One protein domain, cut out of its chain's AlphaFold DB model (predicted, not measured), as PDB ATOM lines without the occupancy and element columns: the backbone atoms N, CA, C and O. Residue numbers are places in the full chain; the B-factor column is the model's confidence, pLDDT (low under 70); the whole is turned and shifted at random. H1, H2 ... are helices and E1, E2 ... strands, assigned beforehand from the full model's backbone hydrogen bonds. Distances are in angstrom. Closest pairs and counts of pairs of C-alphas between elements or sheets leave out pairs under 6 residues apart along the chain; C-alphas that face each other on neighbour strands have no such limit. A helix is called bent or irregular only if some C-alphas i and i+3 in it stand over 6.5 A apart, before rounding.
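AT A GLANCE: This is residues 9 to 65 of the 95 residues of the protein "DCC family protein, chloroplastic" of Symbiodinium microadriaticum (UniProt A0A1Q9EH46). Helix H1 forms the middle of this model, with a small two-strand hairpin, E1 and E2, at one side, H2 folded back across it, and the early part of H3 crossing near its first residues. The far end of H3 and the tail after it, residues 56 to 65, stick out as a free arm. The printed part has 57 residues, with two named strands followed by three named helices; E1 and E2 are antiparallel, and the class is mostly helix. It is only just loose, close to compact, with a radius of gyration of the C-alphas of 12.6 A and spans of 34 by 25 by 22 A.

HOW THE PARTS SIT: Start at E1, residues 9 to 11, and its hairpin partner E2, residues 14 to 17: N 9 and O 16 are 2.9 A apart, within hydrogen-bond range. Next comes H1, residues 18 to 28; the C-alphas of Val 9 and Ala 21, the closest of E1 and H1, are 5.3 A apart. H2, residues 33 to 41, touches H1 at a steep tilt of 46 degrees, opposite ways, closest at the C-alphas of Ala 27 and Arg 34, 4.8 A. H3, residues 44 to 61, touches H1 with residues 47 to 51 alone, about perpendicular at 90 degrees; the C-alphas of Ser 19 and Asp 48 come closest, at 5.8 A. H2 and H3 are only just apart, closest 8.2 A. Every O i to N i+4 pair is within hydrogen-bond range in H1, 12 of 14 are in H3, and 0 of 5 in H2, where 6 of 6 O i to N i+3 pairs are.

IN THESE COORDINATES: Find C-alpha 9 at (223.233, 333.567, 306.735), where E1 begins. H1 runs 16.2 A and H2 15.4 A. H3 runs 23.3 A to C-alpha 61 at (238.948, 342.048, 323.052), with a kink of 40 degrees near residue 55; it is irregular, with C-alphas 56 and 59 at 7.7 A.

THE WHOLE: Look to Ser 13 and Lys 65 for the two C-alphas farthest apart, 35.7 A. The printed part has no cut, and its four links are tight. Mean pLDDT of the printed part is 79.0, with residue 40 under 70.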
ATOM      1  N   VAL A   9     222.913 334.707 307.601       85.31
ATOM      2  CA  VAL A   9     223.233 333.567 306.735       85.31
ATOM      3  C   VAL A   9     221.951 333.083 306.077       85.31
ATOM      4  O   VAL A   9     220.937 332.906 306.753       85.31
ATOM      5  N   ILE A  10     222.014 332.851 304.768       89.06
ATOM      6  CA  ILE A  10     220.920 332.298 303.971       89.06
ATOM      7  C   ILE A  10     221.363 330.914 303.494       89.06
ATOM      8  O   ILE A  10     222.393 330.789 302.840       89.06
ATOM      9  N   GLN A  11     220.604 329.876 303.839       84.38
ATOM     10  CA  GLN A  11     220.814 328.505 303.351       84.38
ATOM     11  C   GLN A  11     219.447 327.835 303.248       84.38
ATOM     12  O   GLN A  11     218.623 328.026 304.148       84.38
ATOM     13  N   ASP A  12     219.238 327.026 302.212       83.00
ATOM     14  CA  ASP A  12     218.012 326.239 302.012       83.00
ATOM     15  C   ASP A  12     216.738 327.098 302.074       83.00
ATOM     16  O   ASP A  12     215.733 326.718 302.670       83.00
ATOM     17  N   SER A  13     216.802 328.308 301.506       84.31
ATOM     18  CA  SER A  13     215.724 329.314 301.530       84.31
ATOM     19  C   SER A  13     215.316 329.817 302.923       84.31
ATOM     20  O   SER A  13     214.305 330.502 303.065       84.31
ATOM     21  N   GLN A  14     216.107 329.530 303.958       83.50
ATOM     22  CA  GLN A  14     215.874 329.986 305.325       83.50
ATOM     23  C   GLN A  14     216.919 331.023 305.754       83.50
ATOM     24  O   GLN A  14     218.111 330.901 305.452       83.50
ATOM     25  N   VAL A  15     216.465 332.039 306.494       85.44
ATOM     26  CA  VAL A  15     217.290 333.160 306.966       85.44
ATOM     27  C   VAL A  15     217.625 332.981 308.442       85.44
ATOM     28  O   VAL A  15     216.745 332.912 309.296       85.44
ATOM     29  N   PHE A  16     218.918 332.967 308.747       82.94
ATOM     30  CA  PHE A  16     219.451 332.856 310.100       82.94
ATOM     31  C   PHE A  16     220.174 334.143 310.463       82.94
ATOM     32  O   PHE A  16     220.895 334.706 309.645       82.94
ATOM     33  N   ALA A  17     220.017 334.596 311.705       83.88
ATOM     34  CA  ALA A  17     220.653 335.809 312.207       83.88
ATOM     35  C   ALA A  17     221.384 335.560 313.535       83.88
ATOM     36  O   ALA A  17     221.081 334.602 314.255       83.88
ATOM     37  N   ARG A  18     222.322 336.454 313.877       80.25
ATOM     38  CA  ARG A  18     223.044 336.488 315.168       80.25
ATOM     39  C   ARG A  18     223.736 335.155 315.497       80.25
ATOM     40  O   ARG A  18     224.435 334.596 314.656       80.25
ATOM     41  N   SER A  19     223.536 334.646 316.714       78.50
ATOM     42  CA  SER A  19     224.104 333.394 317.218       78.50
ATOM     43  C   SER A  19     223.742 332.188 316.345       78.50
ATOM     44  O   SER A  19     224.595 331.338 316.101       78.50
ATOM     45  N   SER A  20     222.520 332.141 315.804       78.50
ATOM     46  CA  SER A  20     222.093 331.067 314.901       78.50
ATOM     47  C   SER A  20     222.850 331.097 313.568       78.50
ATOM     48  O   SER A  20     223.217 330.045 313.058       78.50
ATOM     49  N   ALA A  21     223.123 332.289 313.024       84.38
ATOM     50  CA  ALA A  21     223.936 332.438 311.816       84.38
ATOM     51  C   ALA A  21     225.378 331.969 312.058       84.38
ATOM     52  O   ALA A  21     225.902 331.174 311.284       84.38
ATOM     53  N   ALA A  22     225.988 332.400 313.165       82.69
ATOM     54  CA  ALA A  22     227.353 332.019 313.527       82.69
ATOM     55  C   ALA A  22     227.516 330.498 313.700       82.69
ATOM     56  O   ALA A  22     228.436 329.916 313.134       82.69
ATOM     57  N   LEU A  23     226.599 329.836 314.415       81.12
ATOM     58  CA  LEU A  23     226.639 328.379 314.604       81.12
ATOM     59  C   LEU A  23     226.497 327.611 313.283       81.12
ATOM     60  O   LEU A  23     227.149 326.585 313.107       81.12
ATOM     61  N   ARG A  24     225.696 328.118 312.336       84.00
ATOM     62  CA  ARG A  24     225.568 327.514 311.001       84.00
ATOM     63  C   ARG A  24     226.850 327.634 310.184       84.00
ATOM     64  O   ARG A  24     227.234 326.667 309.537       84.00
ATOM     65  N   VAL A  25     227.528 328.782 310.248       85.19
ATOM     66  CA  VAL A  25     228.847 328.954 309.613       85.19
ATOM     67  C   VAL A  25     229.856 327.975 310.209       85.19
ATOM     68  O   VAL A  25     230.556 327.294 309.472       85.19
ATOM     69  N   LEU A  26     229.888 327.834 311.536       83.81
ATOM     70  CA  LEU A  26     230.781 326.874 312.192       83.81
ATOM     71  C   LEU A  26     230.466 325.422 311.801       83.81
ATOM     72  O   LEU A  26     231.377 324.604 311.715       83.81
ATOM     73  N   ALA A  27     229.198 325.099 311.533       81.44
ATOM     74  CA  ALA A  27     228.781 323.757 311.133       81.44
ATOM     75  C   ALA A  27     229.258 323.349 309.729       81.44
ATOM     76  O   ALA A  27     229.408 322.153 309.481       81.44
ATOM     77  N   VAL A  28     229.486 324.312 308.827       84.94
ATOM     78  CA  VAL A  28     229.989 324.053 307.463       84.94
ATOM     79  C   VAL A  28     231.515 324.087 307.362       84.94
ATOM     80  O   VAL A  28     232.053 323.759 306.311       84.94
ATOM     81  N   MET A  29     232.217 324.480 308.428       85.00
ATOM     82  CA  MET A  29     233.681 324.486 308.466       85.00
ATOM     83  C   MET A  29     234.254 323.107 308.807       85.00
ATOM     84  O   MET A  29     233.621 322.297 309.490       85.00
ATOM     85  N   ASP A  30     235.491 322.869 308.378       84.06
ATOM     86  CA  ASP A  30     236.237 321.653 308.696       84.06
ATOM     87  C   ASP A  30     236.545 321.520 310.206       84.06
ATOM     88  O   ASP A  30     236.555 322.512 310.950       84.06
ATOM     89  N   PRO A  31     236.802 320.295 310.708       81.56
ATOM     90  CA  PRO A  31     237.252 320.084 312.082       81.56
ATOM     91  C   PRO A  31     238.525 320.900 312.383       81.56
ATOM     92  O   PRO A  31     239.394 321.007 311.520       81.56
ATOM     93  N   PRO A  32     238.680 321.465 313.594       81.50
ATOM     94  CA  PRO A  32     237.858 321.268 314.790       81.50
ATOM     95  C   PRO A  32     236.687 322.254 314.914       81.50
ATOM     96  O   PRO A  32     235.909 322.153 315.860       81.50
ATOM     97  N   TRP A  33     236.526 323.198 313.983       79.06
ATOM     98  CA  TRP A  33     235.533 324.274 314.091       79.06
ATOM     99  C   TRP A  33     234.096 323.754 314.139       79.06
ATOM    100  O   TRP A  33     233.271 324.270 314.894       79.06
ATOM    101  N   ARG A  34     233.836 322.642 313.446       79.50
ATOM    102  CA  ARG A  34     232.564 321.916 313.508       79.50
ATOM    103  C   ARG A  34     232.179 321.455 314.920       79.50
ATOM    104  O   ARG A  34     230.992 321.355 315.209       79.50
ATOM    105  N   LEU A  35     233.136 321.234 315.829       78.56
ATOM    106  CA  LEU A  35     232.849 320.887 317.231       78.56
ATOM    107  C   LEU A  35     232.195 322.048 317.984       78.56
ATOM    108  O   LEU A  35     231.362 321.823 318.859       78.56
ATOM    109  N   PHE A  36     232.509 323.293 317.616       78.19
ATOM    110  CA  PHE A  36     231.841 324.457 318.190       78.19
ATOM    111  C   PHE A  36     230.389 324.580 317.721       78.19
ATOM    112  O   PHE A  36     229.587 325.191 318.420       78.19
ATOM    113  N   ALA A  37     229.995 323.946 316.610       73.50
ATOM    114  CA  ALA A  37     228.585 323.869 316.231       73.50
ATOM    115  C   ALA A  37     227.750 323.065 317.248       73.50
ATOM    116  O   ALA A  37     226.557 323.324 317.396       73.50
ATOM    117  N   THR A  38     228.369 322.168 318.029       73.56
ATOM    118  CA  THR A  38     227.716 321.442 319.136       73.56
ATOM    119  C   THR A  38     227.199 322.384 320.230       73.56
ATOM    120  O   THR A  38     226.238 322.048 320.921       73.56
ATOM    121  N   PHE A  39     227.726 323.615 320.333       71.12
ATOM    122  CA  PHE A  39     227.155 324.659 321.197       71.12
ATOM    123  C   PHE A  39     225.716 325.045 320.813       71.12
ATOM    124  O   PHE A  39     225.056 325.753 321.569       71.12
ATOM    125  N   TYR A  40     225.178 324.553 319.692       68.81
ATOM    126  CA  TYR A  40     223.746 324.620 319.398       68.81
ATOM    127  C   TYR A  40     222.872 323.967 320.484       68.81
ATOM    128  O   TYR A  40     221.735 324.395 320.672       68.81
ATOM    129  N   LEU A  41     223.410 322.992 321.230       72.06
ATOM    130  CA  LEU A  41     222.729 322.346 322.356       72.06
ATOM    131  C   LEU A  41     222.526 323.296 323.553       72.06
ATOM    132  O   LEU A  41     221.699 323.032 324.424       72.06
ATOM    133  N   ILE A  42     223.255 324.417 323.595       76.44
ATOM    134  CA  ILE A  42     223.085 325.445 324.619       76.44
ATOM    135  C   ILE A  42     221.786 326.229 324.366       76.44
ATOM    136  O   ILE A  42     221.544 326.676 323.237       76.44
ATOM    137  N   PRO A  43     220.969 326.471 325.411       76.06
ATOM    138  CA  PRO A  43     219.720 327.208 325.286       76.06
ATOM    139  C   PRO A  43     219.913 328.589 324.648       76.06
ATOM    140  O   PRO A  43     220.821 329.357 324.984       76.06
ATOM    141  N   THR A  44     218.988 328.922 323.746       73.25
ATOM    142  CA  THR A  44     218.914 330.168 322.971       73.25
ATOM    143  C   THR A  44     219.215 331.453 323.762       73.25
ATOM    144  O   THR A  44     219.995 332.264 323.259       73.25
ATOM    145  N   PRO A  45     218.674 331.679 324.982       73.38
ATOM    146  CA  PRO A  45     218.958 332.906 325.728       73.38
ATOM    147  C   PRO A  45     220.432 333.049 326.122       73.38
ATOM    148  O   PRO A  45     220.964 334.159 326.081       73.38
ATOM    149  N   LEU A  46     221.118 331.947 326.448       76.31
ATOM    150  CA  LEU A  46     222.520 331.994 326.856       76.31
ATOM    151  C   LEU A  46     223.424 332.306 325.658       76.31
ATOM    152  O   LEU A  46     224.270 333.196 325.742       76.31
ATOM    153  N   ARG A  47     223.205 331.645 324.512       76.88
ATOM    154  CA  ARG A  47     223.998 331.916 323.300       76.88
ATOM    155  C   ARG A  47     223.788 333.334 322.763       76.88
ATOM    156  O   ARG A  47     224.741 333.944 322.287       76.88
ATOM    157  N   ASP A  48     222.574 333.883 322.856       77.62
ATOM    158  CA  ASP A  48     222.295 335.249 322.394       77.62
ATOM    159  C   ASP A  48     222.869 336.302 323.358       77.62
ATOM    160  O   ASP A  48     223.356 337.345 322.918       77.62
ATOM    161  N   PHE A  49     222.905 336.006 324.664       78.81
ATOM    162  CA  PHE A  49     223.607 336.828 325.649       78.81
ATOM    163  C   PHE A  49     225.114 336.868 325.380       78.81
ATOM    164  O   PHE A  49     225.676 337.954 325.248       78.81
ATOM    165  N   VAL A  50     225.757 335.708 325.213       78.31
ATOM    166  CA  VAL A  50     227.188 335.630 324.880       78.31
ATOM    167  C   VAL A  50     227.474 336.373 323.572       78.31
ATOM    168  O   VAL A  50     228.390 337.190 323.526       78.31
ATOM    169  N   TYR A  51     226.647 336.182 322.537       75.88
ATOM    170  CA  TYR A  51     226.800 336.889 321.261       75.88
ATOM    171  C   TYR A  51     226.718 338.414 321.429       75.88
ATOM    172  O   TYR A  51     227.523 339.150 320.856       75.88
ATOM    173  N   ARG A  52     225.779 338.908 322.247       77.81
ATOM    174  CA  ARG A  52     225.666 340.339 322.564       77.81
ATOM    175  C   ARG A  52     226.887 340.866 323.313       77.81
ATOM    176  O   ARG A  52     227.376 341.938 322.964       77.81
ATOM    177  N   VAL A  53     227.379 340.133 324.310       80.12
ATOM    178  CA  VAL A  53     228.549 340.530 325.108       80.12
ATOM    179  C   VAL A  53     229.802 340.580 324.237       80.12
ATOM    180  O   VAL A  53     230.512 341.582 324.251       80.12
ATOM    181  N   VAL A  54     230.040 339.552 323.420       78.88
ATOM    182  CA  VAL A  54     231.179 339.509 322.492       78.88
ATOM    183  C   VAL A  54     231.065 340.613 321.442       78.88
ATOM    184  O   VAL A  54     232.032 341.325 321.200       78.88
ATOM    185  N   GLY A  55     229.884 340.822 320.855       77.06
ATOM    186  CA  GLY A  55     229.668 341.872 319.857       77.06
ATOM    187  C   GLY A  55     229.881 343.289 320.400       77.06
ATOM    188  O   GLY A  55     230.375 344.156 319.669       77.06
ATOM    189  N   HIS A  56     229.536 343.512 321.674       80.06
ATOM    190  CA  HIS A  56     229.754 344.778 322.375       80.06
ATOM    191  C   HIS A  56     231.228 344.976 322.749       80.06
ATOM    192  O   HIS A  56     231.785 346.042 322.505       80.06
ATOM    193  N   ASN A  57     231.887 343.925 323.241       81.19
ATOM    194  CA  ASN A  57     233.294 343.963 323.638       81.19
ATOM    195  C   ASN A  57     234.274 343.671 322.491       81.19
ATOM    196  O   ASN A  57     235.476 343.624 322.734       81.19
ATOM    197  N   ARG A  58     233.819 343.506 321.240       75.81
ATOM    198  CA  ARG A  58     234.673 343.052 320.123       75.81
ATOM    199  C   ARG A  58     235.941 343.892 319.956       75.81
ATOM    200  O   ARG A  58     237.012 343.349 319.733       75.81
ATOM    201  N   TYR A  59     235.814 345.209 320.112       72.94
ATOM    202  CA  TYR A  59     236.922 346.151 319.965       72.94
ATOM    203  C   TYR A  59     237.777 346.270 321.226       72.94
ATOM    204  O   TYR A  59     238.917 346.703 321.135       72.94
ATOM    205  N   ALA A  60     237.241 345.882 322.385       75.75
ATOM    206  CA  ALA A  60     238.014 345.767 323.615       75.75
ATOM    207  C   ALA A  60     238.839 344.467 323.637       75.75
ATOM    208  O   ALA A  60     239.960 344.470 324.126       75.75
ATOM    209  N   ILE A  61     238.307 343.374 323.073       70.56
ATOM    210  CA  ILE A  61     238.948 342.048 323.052       70.56
ATOM    211  C   ILE A  61     239.996 341.941 321.936       70.56
ATOM    212  O   ILE A  61     241.093 341.454 322.176       70.56
ATOM    213  N   PHE A  62     239.673 342.386 320.717       76.38
ATOM    214  CA  PHE A  62     240.575 342.276 319.558       76.38
ATOM    215  C   PHE A  62     241.375 343.553 319.273       76.38
ATOM    216  O   PHE A  62     242.242 343.554 318.400       76.38
ATOM    217  N   GLY A  63     241.080 344.641 319.988       74.44
ATOM    218  CA  GLY A  63     241.577 345.972 319.657       74.44
ATOM    219  C   GLY A  63     240.880 346.569 318.429       74.44
ATOM    220  O   GLY A  63     240.216 345.882 317.645       74.44
ATOM    221  N   ARG A  64     241.020 347.885 318.250       74.19
ATOM    222  CA  ARG A  64     240.718 348.542 316.972       74.19
ATOM    223  C   ARG A  64     242.003 348.642 316.170       74.19
ATOM    224  O   ARG A  64     243.048 348.985 316.713       74.19
ATOM    225  N   LYS A  65     241.922 348.357 314.873       73.62
ATOM    226  CA  LYS A  65     242.978 348.759 313.947       73.62
ATOM    227  C   LYS A  65     242.699 350.205 313.553       73.62
ATOM    228  O   LYS A  65     241.685 350.469 312.917       73.62
TER     229      LYS A  65